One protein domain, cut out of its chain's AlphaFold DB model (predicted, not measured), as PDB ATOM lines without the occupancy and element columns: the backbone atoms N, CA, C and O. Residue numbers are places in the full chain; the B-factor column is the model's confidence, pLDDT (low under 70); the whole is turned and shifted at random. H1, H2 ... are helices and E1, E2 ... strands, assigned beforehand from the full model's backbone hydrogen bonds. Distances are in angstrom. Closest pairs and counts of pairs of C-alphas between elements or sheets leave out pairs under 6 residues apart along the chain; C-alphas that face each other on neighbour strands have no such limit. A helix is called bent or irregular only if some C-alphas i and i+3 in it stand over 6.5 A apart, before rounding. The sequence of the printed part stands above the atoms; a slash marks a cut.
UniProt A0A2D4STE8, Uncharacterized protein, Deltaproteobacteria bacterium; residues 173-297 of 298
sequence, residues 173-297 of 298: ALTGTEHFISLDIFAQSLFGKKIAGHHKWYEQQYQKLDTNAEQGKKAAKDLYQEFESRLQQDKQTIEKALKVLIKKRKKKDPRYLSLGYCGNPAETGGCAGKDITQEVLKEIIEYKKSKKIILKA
ATOM      1  N   ALA A 173     225.329 286.333 338.362       96.44
ATOM      2  CA  ALA A 173     226.579 286.867 338.887       96.44
ATOM      3  C   ALA A 173     226.486 288.338 339.341       96.44
ATOM      4  O   ALA A 173     225.971 289.199 338.627       96.44
ATOM      5  N   LEU A 174     227.062 288.633 340.512       95.31
ATOM      6  CA  LEU A 174     227.421 289.992 340.949       95.31
ATOM      7  C   LEU A 174     228.922 290.236 340.775       95.31
ATOM      8  O   LEU A 174     229.345 291.264 340.251       95.31
ATOM      9  N   THR A 175     229.723 289.284 341.246       96.38
ATOM     10  CA  THR A 175     231.177 289.192 341.064       96.38
ATOM     11  C   THR A 175     231.615 287.810 340.571       96.38
ATOM     12  O   THR A 175     232.692 287.705 339.998       96.38
ATOM     13  N   GLY A 176     230.769 286.782 340.723       96.69
ATOM     14  CA  GLY A 176     230.943 285.424 340.195       96.69
ATOM     15  C   GLY A 176     229.744 284.543 340.562       96.69
ATOM     16  O   GLY A 176     228.661 285.071 340.806       96.69
ATOM     17  N   THR A 177     229.905 283.220 340.584       97.25
ATOM     18  CA  THR A 177     228.781 282.268 340.737       97.25
ATOM     19  C   THR A 177     229.031 281.130 341.730       97.25
ATOM     20  O   THR A 177     228.153 280.291 341.912       97.25
ATOM     21  N   GLU A 178     230.191 281.083 342.394       97.69
ATOM     22  CA  GLU A 178     230.506 280.012 343.358       97.69
ATOM     23  C   GLU A 178     229.672 280.129 344.637       97.69
ATOM     24  O   GLU A 178     229.272 279.119 345.221       97.69
ATOM     25  N   HIS A 179     229.381 281.361 345.058       98.31
ATOM     26  CA  HIS A 179     228.522 281.671 346.191       98.31
ATOM     27  C   HIS A 179     227.296 282.461 345.751       98.31
ATOM     28  O   HIS A 179     227.363 283.275 344.826       98.31
ATOM     29  N   PHE A 180     226.184 282.285 346.460       98.44
ATOM     30  CA  PHE A 180     224.975 283.053 346.195       98.44
ATOM     31  C   PHE A 180     224.303 283.581 347.459       98.44
ATOM     32  O   PHE A 180     224.507 283.091 348.569       98.44
ATOM     33  N   ILE A 181     223.473 284.597 347.239       98.31
ATOM     34  CA  ILE A 181     222.495 285.120 348.189       98.31
ATOM     35  C   ILE A 181     221.104 284.791 347.642       98.31
ATOM     36  O   ILE A 181     220.781 285.209 346.527       98.31
ATOM     37  N   SER A 182     220.282 284.075 348.406       98.31
ATOM     38  CA  SER A 182     218.851 283.899 348.145       98.31
ATOM     39  C   SER A 182     218.183 285.270 348.189       98.31
ATOM     40  O   SER A 182     218.131 285.940 349.224       98.31
ATOM     41  N   LEU A 183     217.730 285.729 347.022       97.88
ATOM     42  CA  LEU A 183     217.185 287.069 346.882       97.88
ATOM     43  C   LEU A 183     215.849 287.204 347.616       97.88
ATOM     44  O   LEU A 183     215.598 288.268 348.171       97.88
ATOM     45  N   ASP A 184     215.030 286.151 347.676       96.94
ATOM     46  CA  ASP A 184     213.763 286.166 348.409       96.94
ATOM     47  C   ASP A 184     213.996 286.380 349.912       96.94
ATOM     48  O   ASP A 184     213.449 287.320 350.491       96.94
ATOM     49  N   ILE A 185     214.886 285.603 350.541       97.56
ATOM     50  CA  ILE A 185     215.203 285.755 351.968       97.56
ATOM     51  C   ILE A 185     215.855 287.115 352.224       97.56
ATOM     52  O   ILE A 185     215.499 287.816 353.177       97.56
ATOM     53  N   PHE A 186     216.808 287.510 351.378       97.12
ATOM     54  CA  PHE A 186     217.559 288.746 351.561       97.12
ATOM     55  C   PHE A 186     216.676 289.988 351.399       97.12
ATOM     56  O   PHE A 186     216.733 290.900 352.227       97.12
ATOM     57  N   ALA A 187     215.823 290.021 350.372       97.25
ATOM     58  CA  ALA A 187     214.911 291.130 350.130       97.25
ATOM     59  C   ALA A 187     213.821 291.209 351.202       97.25
ATOM     60  O   ALA A 187     213.556 292.299 351.704       97.25
ATOM     61  N   GLN A 188     213.252 290.080 351.632       96.50
ATOM     62  CA  GLN A 188     212.253 290.073 352.705       96.50
ATOM     63  C   GLN A 188     212.848 290.514 354.048       96.50
ATOM     64  O   GLN A 188     212.228 291.288 354.780       96.50
ATOM     65  N   SER A 189     214.088 290.121 354.345       97.06
ATOM     66  CA  SER A 189     214.779 290.537 355.572       97.06
ATOM     67  C   SER A 189     215.066 292.041 355.617       97.06
ATOM     68  O   SER A 189     214.998 292.656 356.681       97.06
ATOM     69  N   LEU A 190     215.390 292.651 354.473       96.38
ATOM     70  CA  LEU A 190     215.735 294.073 354.398       96.38
ATOM     71  C   LEU A 190     214.529 294.978 354.114       96.38
ATOM     72  O   LEU A 190     214.507 296.113 354.584       96.38
ATOM     73  N   PHE A 191     213.534 294.508 353.364       96.75
ATOM     74  CA  PHE A 191     212.440 295.325 352.830       96.75
ATOM     75  C   PHE A 191     211.054 294.678 352.950       96.75
ATOM     76  O   PHE A 191     210.110 295.170 352.337       96.75
ATOM     77  N   GLY A 192     210.864 293.642 353.776       95.75
ATOM     78  CA  GLY A 192     209.608 292.878 353.804       95.75
ATOM     79  C   GLY A 192     208.336 293.709 354.009       95.75
ATOM     80  O   GLY A 192     207.355 293.518 353.296       95.75
ATOM     81  N   LYS A 193     208.353 294.721 354.892       96.25
ATOM     82  CA  LYS A 193     207.212 295.651 355.055       96.25
ATOM     83  C   LYS A 193     206.913 296.452 353.784       96.25
ATOM     84  O   LYS A 193     205.750 296.653 353.442       96.25
ATOM     85  N   LYS A 194     207.957 296.910 353.095       96.31
ATOM     86  CA  LYS A 194     207.848 297.706 351.870       96.31
ATOM     87  C   LYS A 194     207.352 296.856 350.700       96.31
ATOM     88  O   LYS A 194     206.386 297.241 350.047       96.31
ATOM     89  N   ILE A 195     207.921 295.662 350.522       95.88
ATOM     90  CA  ILE A 195     207.492 294.677 349.519       95.88
ATOM     91  C   ILE A 195     206.033 294.270 349.759       95.88
ATOM     92  O   ILE A 195     205.227 294.283 348.830       95.88
ATOM     93  N   ALA A 196     205.641 293.996 351.009       95.62
ATOM     94  CA  ALA A 196     204.242 293.738 351.355       95.62
ATOM     95  C   ALA A 196     203.327 294.927 351.000       95.62
ATOM     96  O   ALA A 196     202.218 294.728 350.505       95.62
ATOM     97  N   GLY A 197     203.807 296.161 351.189       96.88
ATOM     98  CA  GLY A 197     203.129 297.376 350.741       96.88
ATOM     99  C   GLY A 197     202.945 297.450 349.222       96.88
ATOM    100  O   GLY A 197     201.876 297.849 348.766       96.88
ATOM    101  N   HIS A 198     203.939 297.028 348.433       96.50
ATOM    102  CA  HIS A 198     203.834 296.954 346.970       96.50
ATOM    103  C   HIS A 198     202.779 295.948 346.512       96.50
ATOM    104  O   HIS A 198     201.974 296.281 345.646       96.50
ATOM    105  N   HIS A 199     202.721 294.766 347.135       94.56
ATOM    106  CA  HIS A 199     201.670 293.778 346.857       94.56
ATOM    107  C   HIS A 199     200.283 294.297 347.201       94.56
ATOM    108  O   HIS A 199     199.392 294.256 346.361       94.56
ATOM    109  N   LYS A 200     200.116 294.860 348.402       96.50
ATOM    110  CA  LYS A 200     198.836 295.439 348.819       96.50
ATOM    111  C   LYS A 200     198.383 296.538 347.857       96.50
ATOM    112  O   LYS A 200     197.213 296.593 347.499       96.50
ATOM    113  N   TRP A 201     199.301 297.407 347.435       97.06
ATOM    114  CA  TRP A 201     199.009 298.430 346.433       97.06
ATOM    115  C   TRP A 201     198.576 297.806 345.100       97.06
ATOM    116  O   TRP A 201     197.545 298.211 344.568       97.06
ATOM    117  N   TYR A 202     199.311 296.808 344.599       95.88
ATOM    118  CA  TYR A 202     198.997 296.127 343.342       95.88
ATOM    119  C   TYR A 202     197.612 295.472 343.387       95.88
ATOM    120  O   TYR A 202     196.787 295.754 342.524       95.88
ATOM    121  N   GLU A 203     197.316 294.689 344.428       94.44
ATOM    122  CA  GLU A 203     196.015 294.032 344.626       94.44
ATOM    123  C   GLU A 203     194.866 295.051 344.668       94.44
ATOM    124  O   GLU A 203     193.855 294.884 343.986       94.44
ATOM    125  N   GLN A 204     195.038 296.151 345.407       96.19
ATOM    126  CA  GLN A 204     194.032 297.210 345.514       96.19
ATOM    127  C   GLN A 204     193.784 297.955 344.199       96.19
ATOM    128  O   GLN A 204     192.667 298.417 343.972       96.19
ATOM    129  N   GLN A 205     194.805 298.134 343.353       95.50
ATOM    130  CA  GLN A 205     194.598 298.720 342.026       95.50
ATOM    131  C   GLN A 205     193.989 297.703 341.061       95.50
ATOM    132  O   GLN A 205     193.073 298.051 340.323       95.50
ATOM    133  N   TYR A 206     194.445 296.449 341.104       93.56
ATOM    134  CA  TYR A 206     193.982 295.387 340.215       93.56
ATOM    135  C   TYR A 206     192.487 295.099 340.398       93.56
ATOM    136  O   TYR A 206     191.766 294.985 339.414       93.56
ATOM    137  N   GLN A 207     191.990 295.082 341.641       93.50
ATOM    138  CA  GLN A 207     190.564 294.884 341.952       93.50
ATOM    139  C   GLN A 207     189.626 295.947 341.354       93.50
ATOM    140  O   GLN A 207     188.422 295.722 341.279       93.50
ATOM    141  N   LYS A 208     190.148 297.110 340.947       92.94
ATOM    142  CA  LYS A 208     189.358 298.180 340.314       92.94
ATOM    143  C   LYS A 208     189.254 298.024 338.797       92.94
ATOM    144  O   LYS A 208     188.574 298.823 338.159       92.94
ATOM    145  N   LEU A 209     189.974 297.066 338.214       92.88
ATOM    146  CA  LEU A 209     190.031 296.864 336.773       92.88
ATOM    147  C   LEU A 209     188.967 295.855 336.338       92.88
ATOM    148  O   LEU A 209     188.874 294.765 336.897       92.88
ATOM    149  N   ASP A 210     188.221 296.185 335.286       89.31
ATOM    150  CA  ASP A 210     187.406 295.204 334.569       89.31
ATOM    151  C   ASP A 210     188.278 294.447 333.561       89.31
ATOM    152  O   ASP A 210     188.420 294.842 332.403       89.31
ATOM    153  N   THR A 211     188.903 293.363 334.009       85.50
ATOM    154  CA  THR A 211     189.835 292.568 333.197       85.50
ATOM    155  C   THR A 211     189.160 291.754 332.088       85.50
ATOM    156  O   THR A 211     189.861 291.186 331.249       85.50
ATOM    157  N   ASN A 212     187.823 291.744 332.020       84.25
ATOM    158  CA  ASN A 212     187.085 291.151 330.903       84.25
ATOM    159  C   ASN A 212     187.066 292.077 329.681       84.25
ATOM    160  O   ASN A 212     187.053 291.602 328.543       84.25
ATOM    161  N   ALA A 213     187.120 293.392 329.904       88.06
ATOM    162  CA  ALA A 213     187.231 294.383 328.846       88.06
ATOM    163  C   ALA A 213     188.680 294.513 328.351       88.06
ATOM    164  O   ALA A 213     189.642 294.476 329.121       88.06
ATOM    165  N   GLU A 214     188.854 294.753 327.052       88.31
ATOM    166  CA  GLU A 214     190.187 294.855 326.442       88.31
ATOM    167  C   GLU A 214     191.023 296.004 327.030       88.31
ATOM    168  O   GLU A 214     192.228 295.872 327.266       88.31
ATOM    169  N   GLN A 215     190.362 297.115 327.369       89.88
ATOM    170  CA  GLN A 215     190.984 298.236 328.069       89.88
ATOM    171  C   GLN A 215     191.468 297.842 329.471       89.88
ATOM    172  O   GLN A 215     192.545 298.274 329.882       89.88
ATOM    173  N   GLY A 216     190.723 296.997 330.190       90.50
ATOM    174  CA  GLY A 216     191.130 296.511 331.505       90.50
ATOM    175  C   GLY A 216     192.276 295.505 331.441       90.50
ATOM    176  O   GLY A 216     193.168 295.572 332.281       90.50
ATOM    177  N   LYS A 217     192.350 294.657 330.405       90.94
ATOM    178  CA  LYS A 217     193.527 293.796 330.170       90.94
ATOM    179  C   LYS A 217     194.794 294.615 329.933       90.94
ATOM    180  O   LYS A 217     195.841 294.313 330.507       90.94
ATOM    181  N   LYS A 218     194.707 295.671 329.115       94.19
ATOM    182  CA  LYS A 218     195.830 296.592 328.901       94.19
ATOM    183  C   LYS A 218     196.224 297.294 330.204       94.19
ATOM    184  O   LYS A 218     197.394 297.260 330.569       94.19
ATOM    185  N   ALA A 219     195.256 297.850 330.932       94.44
ATOM    186  CA  ALA A 219     195.508 298.504 332.215       94.44
ATOM    187  C   ALA A 219     196.141 297.547 333.242       94.44
ATOM    188  O   ALA A 219     197.038 297.946 333.978       94.44
ATOM    189  N   ALA A 220     195.734 296.275 333.260       93.12
ATOM    190  CA  ALA A 220     196.318 295.256 334.128       93.12
ATOM    191  C   ALA A 220     197.787 294.972 333.782       93.12
ATOM    192  O   ALA A 220     198.611 294.812 334.684       93.12
ATOM    193  N   LYS A 221     198.127 294.950 332.488       93.00
ATOM    194  CA  LYS A 221     199.512 294.810 332.022       93.00
ATOM    195  C   LYS A 221     200.368 296.008 332.435       93.00
ATOM    196  O   LYS A 221     201.455 295.808 332.969       93.00
ATOM    197  N   ASP A 222     199.874 297.225 332.222       95.25
ATOM    198  CA  ASP A 222     200.589 298.456 332.582       95.25
ATOM    199  C   ASP A 222     200.789 298.543 334.110       95.25
ATOM    200  O   ASP A 222     201.886 298.830 334.591       95.25
ATOM    201  N   LEU A 223     199.760 298.183 334.888       95.44
ATOM    202  CA  LEU A 223     199.829 298.099 336.349       95.44
ATOM    203  C   LEU A 223     200.865 297.067 336.821       95.44
ATOM    204  O   LEU A 223     201.602 297.317 337.777       95.44
ATOM    205  N   TYR A 224     200.933 295.910 336.158       93.19
ATOM    206  CA  TYR A 224     201.934 294.892 336.467       93.19
ATOM    207  C   TYR A 224     203.355 295.402 336.192       93.19
ATOM    208  O   TYR A 224     204.225 295.253 337.043       93.19
ATOM    209  N   GLN A 225     203.586 296.092 335.072       94.88
ATOM    210  CA  GLN A 225     204.888 296.706 334.782       94.88
ATOM    211  C   GLN A 225     205.293 297.748 335.836       94.88
ATOM    212  O   GLN A 225     206.462 297.821 336.223       94.88
ATOM    213  N   GLU A 226     204.342 298.538 336.343       96.50
ATOM    214  CA  GLU A 226     204.611 299.474 337.438       96.50
ATOM    215  C   GLU A 226     204.980 298.736 338.735       96.50
ATOM    216  O   GLU A 226     205.922 299.130 339.430       96.50
ATOM    217  N   PHE A 227     204.287 297.640 339.047       95.69
ATOM    218  CA  PHE A 227     204.634 296.775 340.171       95.69
ATOM    219  C   PHE A 227     206.062 296.214 340.043       95.69
ATOM    220  O   PHE A 227     206.849 296.328 340.987       95.69
ATOM    221  N   GLU A 228     206.442 295.695 338.871       95.19
ATOM    222  CA  GLU A 228     207.803 295.199 338.627       95.19
ATOM    223  C   GLU A 228     208.855 296.302 338.776       95.19
ATOM    224  O   GLU A 228     209.898 296.085 339.395       95.19
ATOM    225  N   SER A 229     208.570 297.508 338.278       96.50
ATOM    226  CA  SER A 229     209.454 298.672 338.416       96.50
ATOM    227  C   SER A 229     209.723 299.021 339.886       96.50
ATOM    228  O   SER A 229     210.869 299.277 340.265       96.50
ATOM    229  N   ARG A 230     208.702 298.957 340.752       96.88
ATOM    230  CA  ARG A 230     208.859 299.172 342.205       96.88
ATOM    231  C   ARG A 230     209.792 298.131 342.831       96.88
ATOM    232  O   ARG A 230     210.717 298.497 343.555       96.88
ATOM    233  N   LEU A 231     209.619 296.852 342.493       97.00
ATOM    234  CA  LEU A 231     210.502 295.781 342.971       97.00
ATOM    235  C   LEU A 231     211.941 295.934 342.451       97.00
ATOM    236  O   LEU A 231     212.905 295.727 343.192       97.00
ATOM    237  N   GLN A 232     212.114 296.349 341.196       96.38
ATOM    238  CA  GLN A 232     213.436 296.611 340.623       96.38
ATOM    239  C   GLN A 232     214.150 297.772 341.324       96.38
ATOM    240  O   GLN A 232     215.357 297.688 341.556       96.38
ATOM    241  N   GLN A 233     213.434 298.827 341.725       96.62
ATOM    242  CA  GLN A 233     214.003 299.924 342.523       96.62
ATOM    243  C   GLN A 233     214.503 299.441 343.895       96.62
ATOM    244  O   GLN A 233     215.588 299.837 344.345       96.62
ATOM    245  N   ASP A 234     213.761 298.541 344.542       96.56
ATOM    246  CA  ASP A 234     214.199 297.911 345.788       96.56
ATOM    247  C   ASP A 234     215.462 297.075 345.565       96.56
ATOM    248  O   ASP A 234     216.461 297.260 346.268       96.56
ATOM    249  N   LYS A 235     215.491 296.245 344.515       96.19
ATOM    250  CA  LYS A 235     216.683 295.474 344.135       96.19
ATOM    251  C   LYS A 235     217.890 296.366 343.846       96.19
ATOM    252  O   LYS A 235     218.998 296.052 344.282       96.19
ATOM    253  N   GLN A 236     217.717 297.491 343.153       96.81
ATOM    254  CA  GLN A 236     218.805 298.447 342.900       96.81
ATOM    255  C   GLN A 236     219.375 299.019 344.205       96.81
ATOM    256  O   GLN A 236     220.592 299.196 344.339       96.81
ATOM    257  N   THR A 237     218.516 299.268 345.195       96.62
ATOM    258  CA  THR A 237     218.934 299.720 346.526       96.62
ATOM    259  C   THR A 237     219.716 298.637 347.269       96.62
ATOM    260  O   THR A 237     220.795 298.926 347.803       96.62
ATOM    261  N   ILE A 238     219.218 297.394 347.251       96.19
ATOM    262  CA  ILE A 238     219.919 296.213 347.783       96.19
ATOM    263  C   ILE A 238     221.313 296.110 347.154       96.19
ATOM    264  O   ILE A 238     222.323 296.067 347.857       96.19
ATOM    265  N   GLU A 239     221.387 296.155 345.825       96.62
ATOM    266  CA  GLU A 239     222.634 296.010 345.080       96.62
ATOM    267  C   GLU A 239     223.627 297.139 345.385       96.62
ATOM    268  O   GLU A 239     224.825 296.896 345.539       96.62
ATOM    269  N   LYS A 240     223.150 298.380 345.545       97.25
ATOM    270  CA  LYS A 240     223.992 299.515 345.949       97.25
ATOM    271  C   LYS A 240     224.613 299.292 347.329       97.25
ATOM    272  O   LYS A 240     225.805 299.553 347.514       97.25
ATOM    273  N   ALA A 241     223.834 298.800 348.293       97.12
ATOM    274  CA  ALA A 241     224.332 298.471 349.626       97.12
ATOM    275  C   ALA A 241     225.318 297.285 349.595       97.12
ATOM    276  O   ALA A 241     226.367 297.344 350.250       97.12
ATOM    277  N   LEU A 242     225.035 296.260 348.788       97.06
ATOM    278  CA  LEU A 242     225.899 295.094 348.576       97.06
ATOM    279  C   LEU A 242     227.231 295.465 347.928       97.06
ATOM    280  O   LEU A 242     228.275 295.079 348.440       97.06
ATOM    281  N   LYS A 243     227.246 296.286 346.872       96.88
ATOM    282  CA  LYS A 243     228.488 296.751 346.221       96.88
ATOM    283  C   LYS A 243     229.436 297.437 347.208       96.88
ATOM    284  O   LYS A 243     230.653 297.243 347.155       96.88
ATOM    285  N   VAL A 244     228.885 298.215 348.142       96.62
ATOM    286  CA  VAL A 244     229.654 298.885 349.204       96.62
ATOM    287  C   VAL A 244     230.256 297.877 350.191       96.62
ATOM    288  O   VAL A 244     231.417 298.043 350.585       96.62
ATOM    289  N   LEU A 245     229.515 296.824 350.545       96.56
ATOM    290  CA  LEU A 245     229.997 295.728 351.388       96.56
ATOM    291  C   LEU A 245     231.068 294.893 350.665       96.56
ATOM    292  O   LEU A 245     232.180 294.755 351.177       96.56
ATOM    293  N   ILE A 246     230.782 294.430 349.444       96.94
ATOM    294  CA  ILE A 246     231.680 293.635 348.591       96.94
ATOM    295  C   ILE A 246     233.032 294.338 348.439       96.94
ATOM    296  O   ILE A 246     234.075 293.734 348.683       96.94
ATOM    297  N   LYS A 247     233.048 295.646 348.130       95.88
ATOM    298  CA  LYS A 247     234.295 296.426 347.995       95.88
ATOM    299  C   LYS A 247     235.168 296.374 349.256       95.88
ATOM    300  O   LYS A 247     236.395 296.422 349.149       95.88
ATOM    301  N   LYS A 248     234.554 296.301 350.440       95.00
ATOM    302  CA  LYS A 248     235.254 296.219 351.728       95.00
ATOM    303  C   LYS A 248     235.693 294.789 352.055       95.00
ATOM    304  O   LYS A 248     236.805 294.619 352.556       95.00
ATOM    305  N   ARG A 249     234.833 293.798 351.807       93.94
ATOM    306  CA  ARG A 249     235.014 292.411 352.259       93.94
ATOM    307  C   ARG A 249     235.843 291.549 351.323       93.94
ATOM    308  O   ARG A 249     236.627 290.755 351.824       93.94
ATOM    309  N   LYS A 250     235.826 291.810 350.013       94.00
ATOM    310  CA  LYS A 250     236.615 291.050 349.025       94.00
ATOM    311  C   LYS A 250     238.131 291.037 349.260       94.00
ATOM    312  O   LYS A 250     238.836 290.239 348.667       94.00
ATOM    313  N   LYS A 251     238.649 291.941 350.103       91.88
ATOM    314  CA  LYS A 251     240.065 291.977 350.517       91.88
ATOM    315  C   LYS A 251     240.400 291.025 351.670       91.88
ATOM    316  O   LYS A 251     241.571 290.840 351.967       91.88
ATOM    317  N   LYS A 252     239.390 290.538 352.390       93.69
ATOM    318  CA  LYS A 252     239.528 289.746 353.622       93.69
ATOM    319  C   LYS A 252     238.884 288.372 353.513       93.69
ATOM    320  O   LYS A 252     239.237 287.489 354.279       93.69
ATOM    321  N   ASP A 253     237.921 288.230 352.614       94.88
ATOM    322  CA  ASP A 253     237.137 287.022 352.453       94.88
ATOM    323  C   ASP A 253     236.947 286.743 350.950       94.88
ATOM    324  O   ASP A 253     236.305 287.551 350.261       94.88
ATOM    325  N   PRO A 254     237.524 285.642 350.432       93.94
ATOM    326  CA  PRO A 254     237.476 285.306 349.014       93.94
ATOM    327  C   PRO A 254     236.061 284.986 348.522       93.94
ATOM    328  O   PRO A 254     235.806 285.143 347.333       93.94
ATOM    329  N   ARG A 255     235.108 284.654 349.406       95.88
ATOM    330  CA  ARG A 255     233.713 284.379 349.013       95.88
ATOM    331  C   ARG A 255     233.072 285.557 348.272       95.88
ATOM    332  O   ARG A 255     232.257 285.376 347.377       95.88
ATOM    333  N   TYR A 256     233.489 286.784 348.592       96.31
ATOM    334  CA  TYR A 256     233.007 288.008 347.940       96.31
ATOM    335  C   TYR A 256     233.627 288.264 346.553       96.31
ATOM    336  O   TYR A 256     233.188 289.181 345.850       96.31
ATOM    337  N   LEU A 257     234.648 287.500 346.150       95.94
ATOM    338  CA  LEU A 257     235.211 287.552 344.798       95.94
ATOM    339  C   LEU A 257     234.343 286.798 343.788       95.94
ATOM    340  O   LEU A 257     234.352 287.182 342.625       95.94
ATOM    341  N   SER A 258     233.565 285.808 344.234       97.00
ATOM    342  CA  SER A 258     232.683 285.001 343.387       97.00
ATOM    343  C   SER A 258     231.290 284.875 344.010       97.00
ATOM    344  O   SER A 258     230.916 283.839 344.555       97.00
ATOM    345  N   LEU A 259     230.533 285.973 343.971       97.62
ATOM    346  CA  LEU A 259     229.212 286.095 344.587       97.62
ATOM    347  C   LEU A 259     228.147 286.435 343.545       97.62
ATOM    348  O   LEU A 259     228.404 287.253 342.662       97.62
ATOM    349  N   GLY A 260     226.940 285.898 343.691       97.88
ATOM    350  CA  GLY A 260     225.778 286.260 342.880       97.88
ATOM    351  C   GLY A 260     224.451 286.205 343.634       97.88
ATOM    352  O   GLY A 260     224.409 286.018 344.851       97.88
ATOM    353  N   TYR A 261     223.357 286.392 342.902       97.94
ATOM    354  CA  TYR A 261     221.997 286.212 343.398       97.94
ATOM    355  C   TYR A 261     221.432 284.869 342.969       97.94
ATOM    356  O   TYR A 261     221.564 284.463 341.812       97.94
ATOM    357  N   CYS A 262     220.710 284.242 343.888       98.25
ATOM    358  CA  CYS A 262     219.787 283.178 343.573       98.25
ATOM    359  C   CYS A 262     218.363 283.733 343.542       98.25
ATOM    360  O   CYS A 262     217.868 284.241 344.546       98.25
ATOM    361  N   GLY A 263     217.725 283.656 342.375       97.31
ATOM    362  CA  GLY A 263     216.332 284.064 342.179       97.31
ATOM    363  C   GLY A 263     215.334 282.908 342.211       97.31
ATOM    364  O   GLY A 263     214.189 283.106 341.840       97.31
ATOM    365  N   ASN A 264     215.755 281.700 342.579       97.88
ATOM    366  CA  ASN A 264     214.863 280.557 342.741       97.88
ATOM    367  C   ASN A 264     214.911 280.106 344.209       97.88
ATOM    368  O   ASN A 264     215.993 279.729 344.661       97.88
ATOM    369  N   PRO A 265     213.801 280.147 344.963       97.31
ATOM    370  CA  PRO A 265     213.764 279.674 346.343       97.31
ATOM    371  C   PRO A 265     214.262 278.228 346.483       97.31
ATOM    372  O   PRO A 265     214.139 277.410 345.565       97.31
ATOM    373  N   ALA A 266     214.830 277.898 347.643       96.75
ATOM    374  CA  ALA A 266     215.388 276.569 347.904       96.75
ATOM    375  C   ALA A 266     214.316 275.472 347.794       96.75
ATOM    376  O   ALA A 266     214.574 274.393 347.262       96.75
ATOM    377  N   GLU A 267     213.094 275.789 348.219       95.62
ATOM    378  CA  GLU A 267     211.924 274.915 348.191       95.62
ATOM    379  C   GLU A 267     211.512 274.511 346.759       95.62
ATOM    380  O   GLU A 267     210.868 273.481 346.574       95.62
ATOM    381  N   THR A 268     211.918 275.274 345.736       96.00
ATOM    382  CA  THR A 268     211.673 274.986 344.309       96.00
ATOM    383  C   THR A 268     212.943 274.586 343.553       96.00
ATOM    384  O   THR A 268     212.987 274.638 342.322       96.00
ATOM    385  N   GLY A 269     213.982 274.167 344.280       96.81
ATOM    386  CA  GLY A 269     215.227 273.620 343.730       96.81
ATOM    387  C   GLY A 269     216.446 274.534 343.859       96.81
ATOM    388  O   GLY A 269     217.555 274.102 343.547       96.81
ATOM    389  N   GLY A 270     216.275 275.771 344.337       97.62
ATOM    390  CA  GLY A 270     217.378 276.683 344.627       97.62
ATOM    391  C   GLY A 270     218.224 277.054 343.407       97.62
ATOM    392  O   GLY A 270     217.784 276.963 342.251       97.62
ATOM    393  N   CYS A 271     219.470 277.450 343.670       98.00
ATOM    394  CA  CYS A 271     220.457 277.743 342.636       98.00
ATOM    395  C   CYS A 271     221.753 276.958 342.819       98.00
ATOM    396  O   CYS A 271     222.042 276.426 343.890       98.00
ATOM    397  N   ALA A 272     222.539 276.888 341.749       96.19
ATOM    398  CA  ALA A 272     223.878 276.320 341.776       96.19
ATOM    399  C   ALA A 272     224.855 277.224 342.548       96.19
ATOM    400  O   ALA A 272     224.866 278.441 342.358       96.19
ATOM    401  N   GLY A 273     225.702 276.619 343.382       96.06
ATOM    402  CA  GLY A 273     226.674 277.316 344.226       96.06
ATOM    403  C   GLY A 273     226.397 277.113 345.714       96.06
ATOM    404  O   GLY A 273     225.528 276.331 346.101       96.06
ATOM    405  N   LYS A 274     227.161 277.800 346.563       98.00
ATOM    406  CA  LYS A 274     227.015 277.735 348.020       98.00
ATOM    407  C   LYS A 274     226.243 278.942 348.543       98.00
ATOM    408  O   LYS A 274     226.690 280.078 348.382       98.00
ATOM    409  N   ASP A 275     225.135 278.675 349.225       98.25
ATOM    410  CA  ASP A 275     224.360 279.693 349.932       98.25
ATOM    411  C   ASP A 275     225.195 280.319 351.064       98.25
ATOM    412  O   ASP A 275     225.738 279.603 351.909       98.25
ATOM    413  N   ILE A 276     225.321 281.650 351.057       98.25
ATOM    414  CA  ILE A 276     225.930 282.444 352.140       98.25
ATOM    415  C   ILE A 276     225.012 283.595 352.597       98.25
ATOM    416  O   ILE A 276     225.470 284.631 353.090       98.25
ATOM    417  N   THR A 277     223.703 283.457 352.364       98.25
ATOM    418  CA  THR A 277     222.690 284.506 352.568       98.25
ATOM    419  C   THR A 277     222.715 285.060 353.983       98.25
ATOM    420  O   THR A 277     222.717 286.277 354.163       98.25
ATOM    421  N   GLN A 278     222.756 284.184 354.988       98.00
ATOM    422  CA  GLN A 278     222.679 284.580 356.395       98.00
ATOM    423  C   GLN A 278     223.932 285.344 356.835       98.00
ATOM    424  O   GLN A 278     223.838 286.362 357.524       98.00
ATOM    425  N   GLU A 279     225.107 284.910 356.384       97.50
ATOM    426  CA  GLU A 279     226.374 285.579 356.657       97.50
ATOM    427  C   GLU A 279     226.396 286.978 356.045       97.50
ATOM    428  O   GLU A 279     226.693 287.956 356.734       97.50
ATOM    429  N   VAL A 280     226.017 287.099 354.769       97.69
ATOM    430  CA  VAL A 280     225.992 288.399 354.092       97.69
ATOM    431  C   VAL A 280     224.926 289.318 354.698       97.69
ATOM    432  O   VAL A 280     225.157 290.525 354.818       97.69
ATOM    433  N   LEU A 281     223.782 288.776 355.126       97.50
ATOM    434  CA  LEU A 281     222.707 289.544 355.757       97.50
ATOM    435  C   LEU A 281     223.150 290.119 357.106       97.50
ATOM    436  O   LEU A 281     222.927 291.296 357.397       97.50
ATOM    437  N   LYS A 282     223.847 289.325 357.919       96.94
ATOM    438  CA  LYS A 282     224.446 289.820 359.160       96.94
ATOM    439  C   LYS A 282     225.440 290.950 358.872       96.94
ATOM    440  O   LYS A 282     225.364 292.030 359.457       96.94
ATOM    441  N   GLU A 283     226.332 290.742 357.909       96.56
ATOM    442  CA  GLU A 283     227.372 291.714 357.587       96.56
ATOM    443  C   GLU A 283     226.841 293.026 356.986       96.56
ATOM    444  O   GLU A 283     227.392 294.097 357.273       96.56
ATOM    445  N   ILE A 284     225.787 292.980 356.162       95.88
ATOM    446  CA  ILE A 284     225.208 294.187 355.553       95.88
ATOM    447  C   ILE A 284     224.531 295.076 356.602       95.88
ATOM    448  O   ILE A 284     224.608 296.306 356.504       95.88
ATOM    449  N   ILE A 285     223.924 294.463 357.625       93.50
ATOM    450  CA  ILE A 285     223.276 295.153 358.746       93.50
ATOM    451  C   ILE A 285     224.320 295.740 359.703       93.50
ATOM    452  O   ILE A 285     224.136 296.849 360.208       93.50
ATOM    453  N   GLU A 286     225.437 295.052 359.939       95.19
ATOM    454  CA  GLU A 286     226.514 295.538 360.811       95.19
ATOM    455  C   GLU A 286     227.353 296.646 360.154       95.19
ATOM    456  O   GLU A 286     227.827 297.577 360.817       95.19
ATOM    457  N   TYR A 287     227.540 296.601 358.833       95.62
ATOM    458  CA  TYR A 287     228.380 297.575 358.150       95.62
ATOM    459  C   TYR A 287     227.671 298.923 357.952       95.62
ATOM    460  O   TYR A 287     226.886 299.120 357.023       95.62
ATOM    461  N   LYS A 288     228.041 299.911 358.781       95.25
ATOM    462  CA  LYS A 288     227.451 301.268 358.845       95.25
ATOM    463  C   LYS A 288     227.140 301.913 357.485       95.25
ATOM    464  O   LYS A 288     226.096 302.548 357.345       95.25
ATOM    465  N   LYS A 289     228.029 301.796 356.487       95.69
ATOM    466  CA  LYS A 289     227.816 302.414 355.161       95.69
ATOM    467  C   LYS A 289     226.703 301.724 354.368       95.69
ATOM    468  O   LYS A 289     225.893 302.427 353.773       95.69
ATOM    469  N   SER A 290     226.647 300.393 354.389       94.00
ATOM    470  CA  SER A 290     225.584 299.621 353.737       94.00
ATOM    471  C   SER A 290     224.259 299.774 354.480       94.00
ATOM    472  O   SER A 290     223.265 300.140 353.858       94.00
ATOM    473  N   LYS A 291     224.265 299.657 355.816       94.94
ATOM    474  CA  LYS A 291     223.088 299.906 356.666       94.94
ATOM    475  C   LYS A 291     222.444 301.268 356.393       94.94
ATOM    476  O   LYS A 291     221.232 301.358 356.252       94.94
ATOM    477  N   LYS A 292     223.247 302.334 356.265       96.62
ATOM    478  CA  LYS A 292     222.742 303.689 355.970       96.62
ATOM    479  C   LYS A 292     222.020 303.777 354.620       96.62
ATOM    480  O   LYS A 292     221.138 304.616 354.482       96.62
ATOM    481  N   ILE A 293     222.405 302.975 353.626       96.25
ATOM    482  CA  ILE A 293     221.718 302.933 352.327       96.25
ATOM    483  C   ILE A 293     220.348 302.270 352.491       96.25
ATOM    484  O   ILE A 293     219.362 302.850 352.051       96.25
ATOM    485  N   ILE A 294     220.289 301.123 353.175       95.31
ATOM    486  CA  ILE A 294     219.039 300.384 353.413       95.31
ATOM    487  C   ILE A 294     218.047 301.210 354.239       95.31
ATOM    488  O   ILE A 294     216.919 301.408 353.808       95.31
ATOM    489  N   LEU A 295     218.481 301.773 355.373       94.12
ATOM    490  CA  LEU A 295     217.610 302.553 356.267       94.12
ATOM    491  C   LEU A 295     217.013 303.808 355.618       94.12
ATOM    492  O   LEU A 295     216.003 304.306 356.086       94.12
ATOM    493  N   LYS A 296     217.648 304.356 354.577       95.12
ATOM    494  CA  LYS A 296     217.114 305.514 353.845       95.12
ATOM    495  C   LYS A 296     216.000 305.154 352.864       95.12
ATOM    496  O   LYS A 296     215.383 306.062 352.321       95.12
ATOM    497  N   ALA A 297     215.835 303.870 352.565       91.56
ATOM    498  CA  ALA A 297     214.914 303.370 351.554       91.56
ATOM    499  C   ALA A 297     213.742 302.563 352.135       91.56
ATOM    500  O   ALA A 297     212.852 302.187 351.365       91.56
TER     501      ALA A 297
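This is residues 173 to 297 of the 298 residues of an uncharacterized protein of Deltaproteobacteria bacterium (UniProt A0A2D4STE8). A long helical hairpin, H1b beside part of the much longer H2, has a head at the far end of H2: H1a and H4 stand side by side between H2 and a small sheet of E1 and E2, and H5 packs along H2. The 125 printed residues, mostly helix in class, have five named helices and two named strands, in the order E1 H1 H2 H3 E2 H4 H5; the sheet is parallel. The whole is loose, with a radius of gyration of the C-alphas of 17.3 A, and spans 58 by 33 by 20 A.

E1, residues 179 to 182, and E2, residues 259 to 262, are parallel neighbours, with N 262 and O 181 within hydrogen-bond range at 2.8 A. H1, residues 183 to 206, was assigned as one helix by its hydrogen bonds but is bent, C-alphas 190 and 193 being 8.7 A apart; its arms are H1a, residues 183 to 190, and H1b, residues 193 to 206. H1b and H2, residues 214 to 249, form a hairpin and touch at a shallow tilt of 11 degrees, opposite ways; the closest C-alphas, of Tyr 202 and Phe 227, are 6.5 A apart, and H2 touches with residues 220 to 231 alone. H3, residues 254 to 257, only just touches H2, with 3 pairs of C-alphas within 8 A, the closest those of Ile 246 and Tyr 256, 5.8 A; H2 touches with residues 246 to 249 alone. E1, H1, H2, H3 and E2 make a strand-helix-strand unit, two parallel neighbour strands with helices between. H4, residues 277 to 286, touches H1a at a shallow tilt of 27 degrees, the same way; the closest C-alphas, of Phe 186 and Leu 281, are 6.7 A apart. H5, residues 288 to 295, touches H2, residues 237 to 245 alone, at a shallow tilt of 14 degrees, opposite ways; the closest C-alphas, of Ala 241 and Ser 290, are 4.4 A apart. Every O i to N i+4 pair is within hydrogen-bond range in H1a, H1b and H4, with 31 of 32 in H2 and 3 of 4 in H5; H3 is too short for one.

E1 begins at C-alpha 179, (228.522, 281.671, 346.191). H1b is 19.9 A long, H2 51.8 A and H4 14.3 A. H5 ends at C-alpha 295, (217.610, 302.553, 356.267).

The C-alphas of Ala 213 and Lys 252, the two farthest apart, are 58.1 A apart. The printed part has no cut; the link from E2 to H4 is long, 14 residues. No printed residue is under 70 in pLDDT.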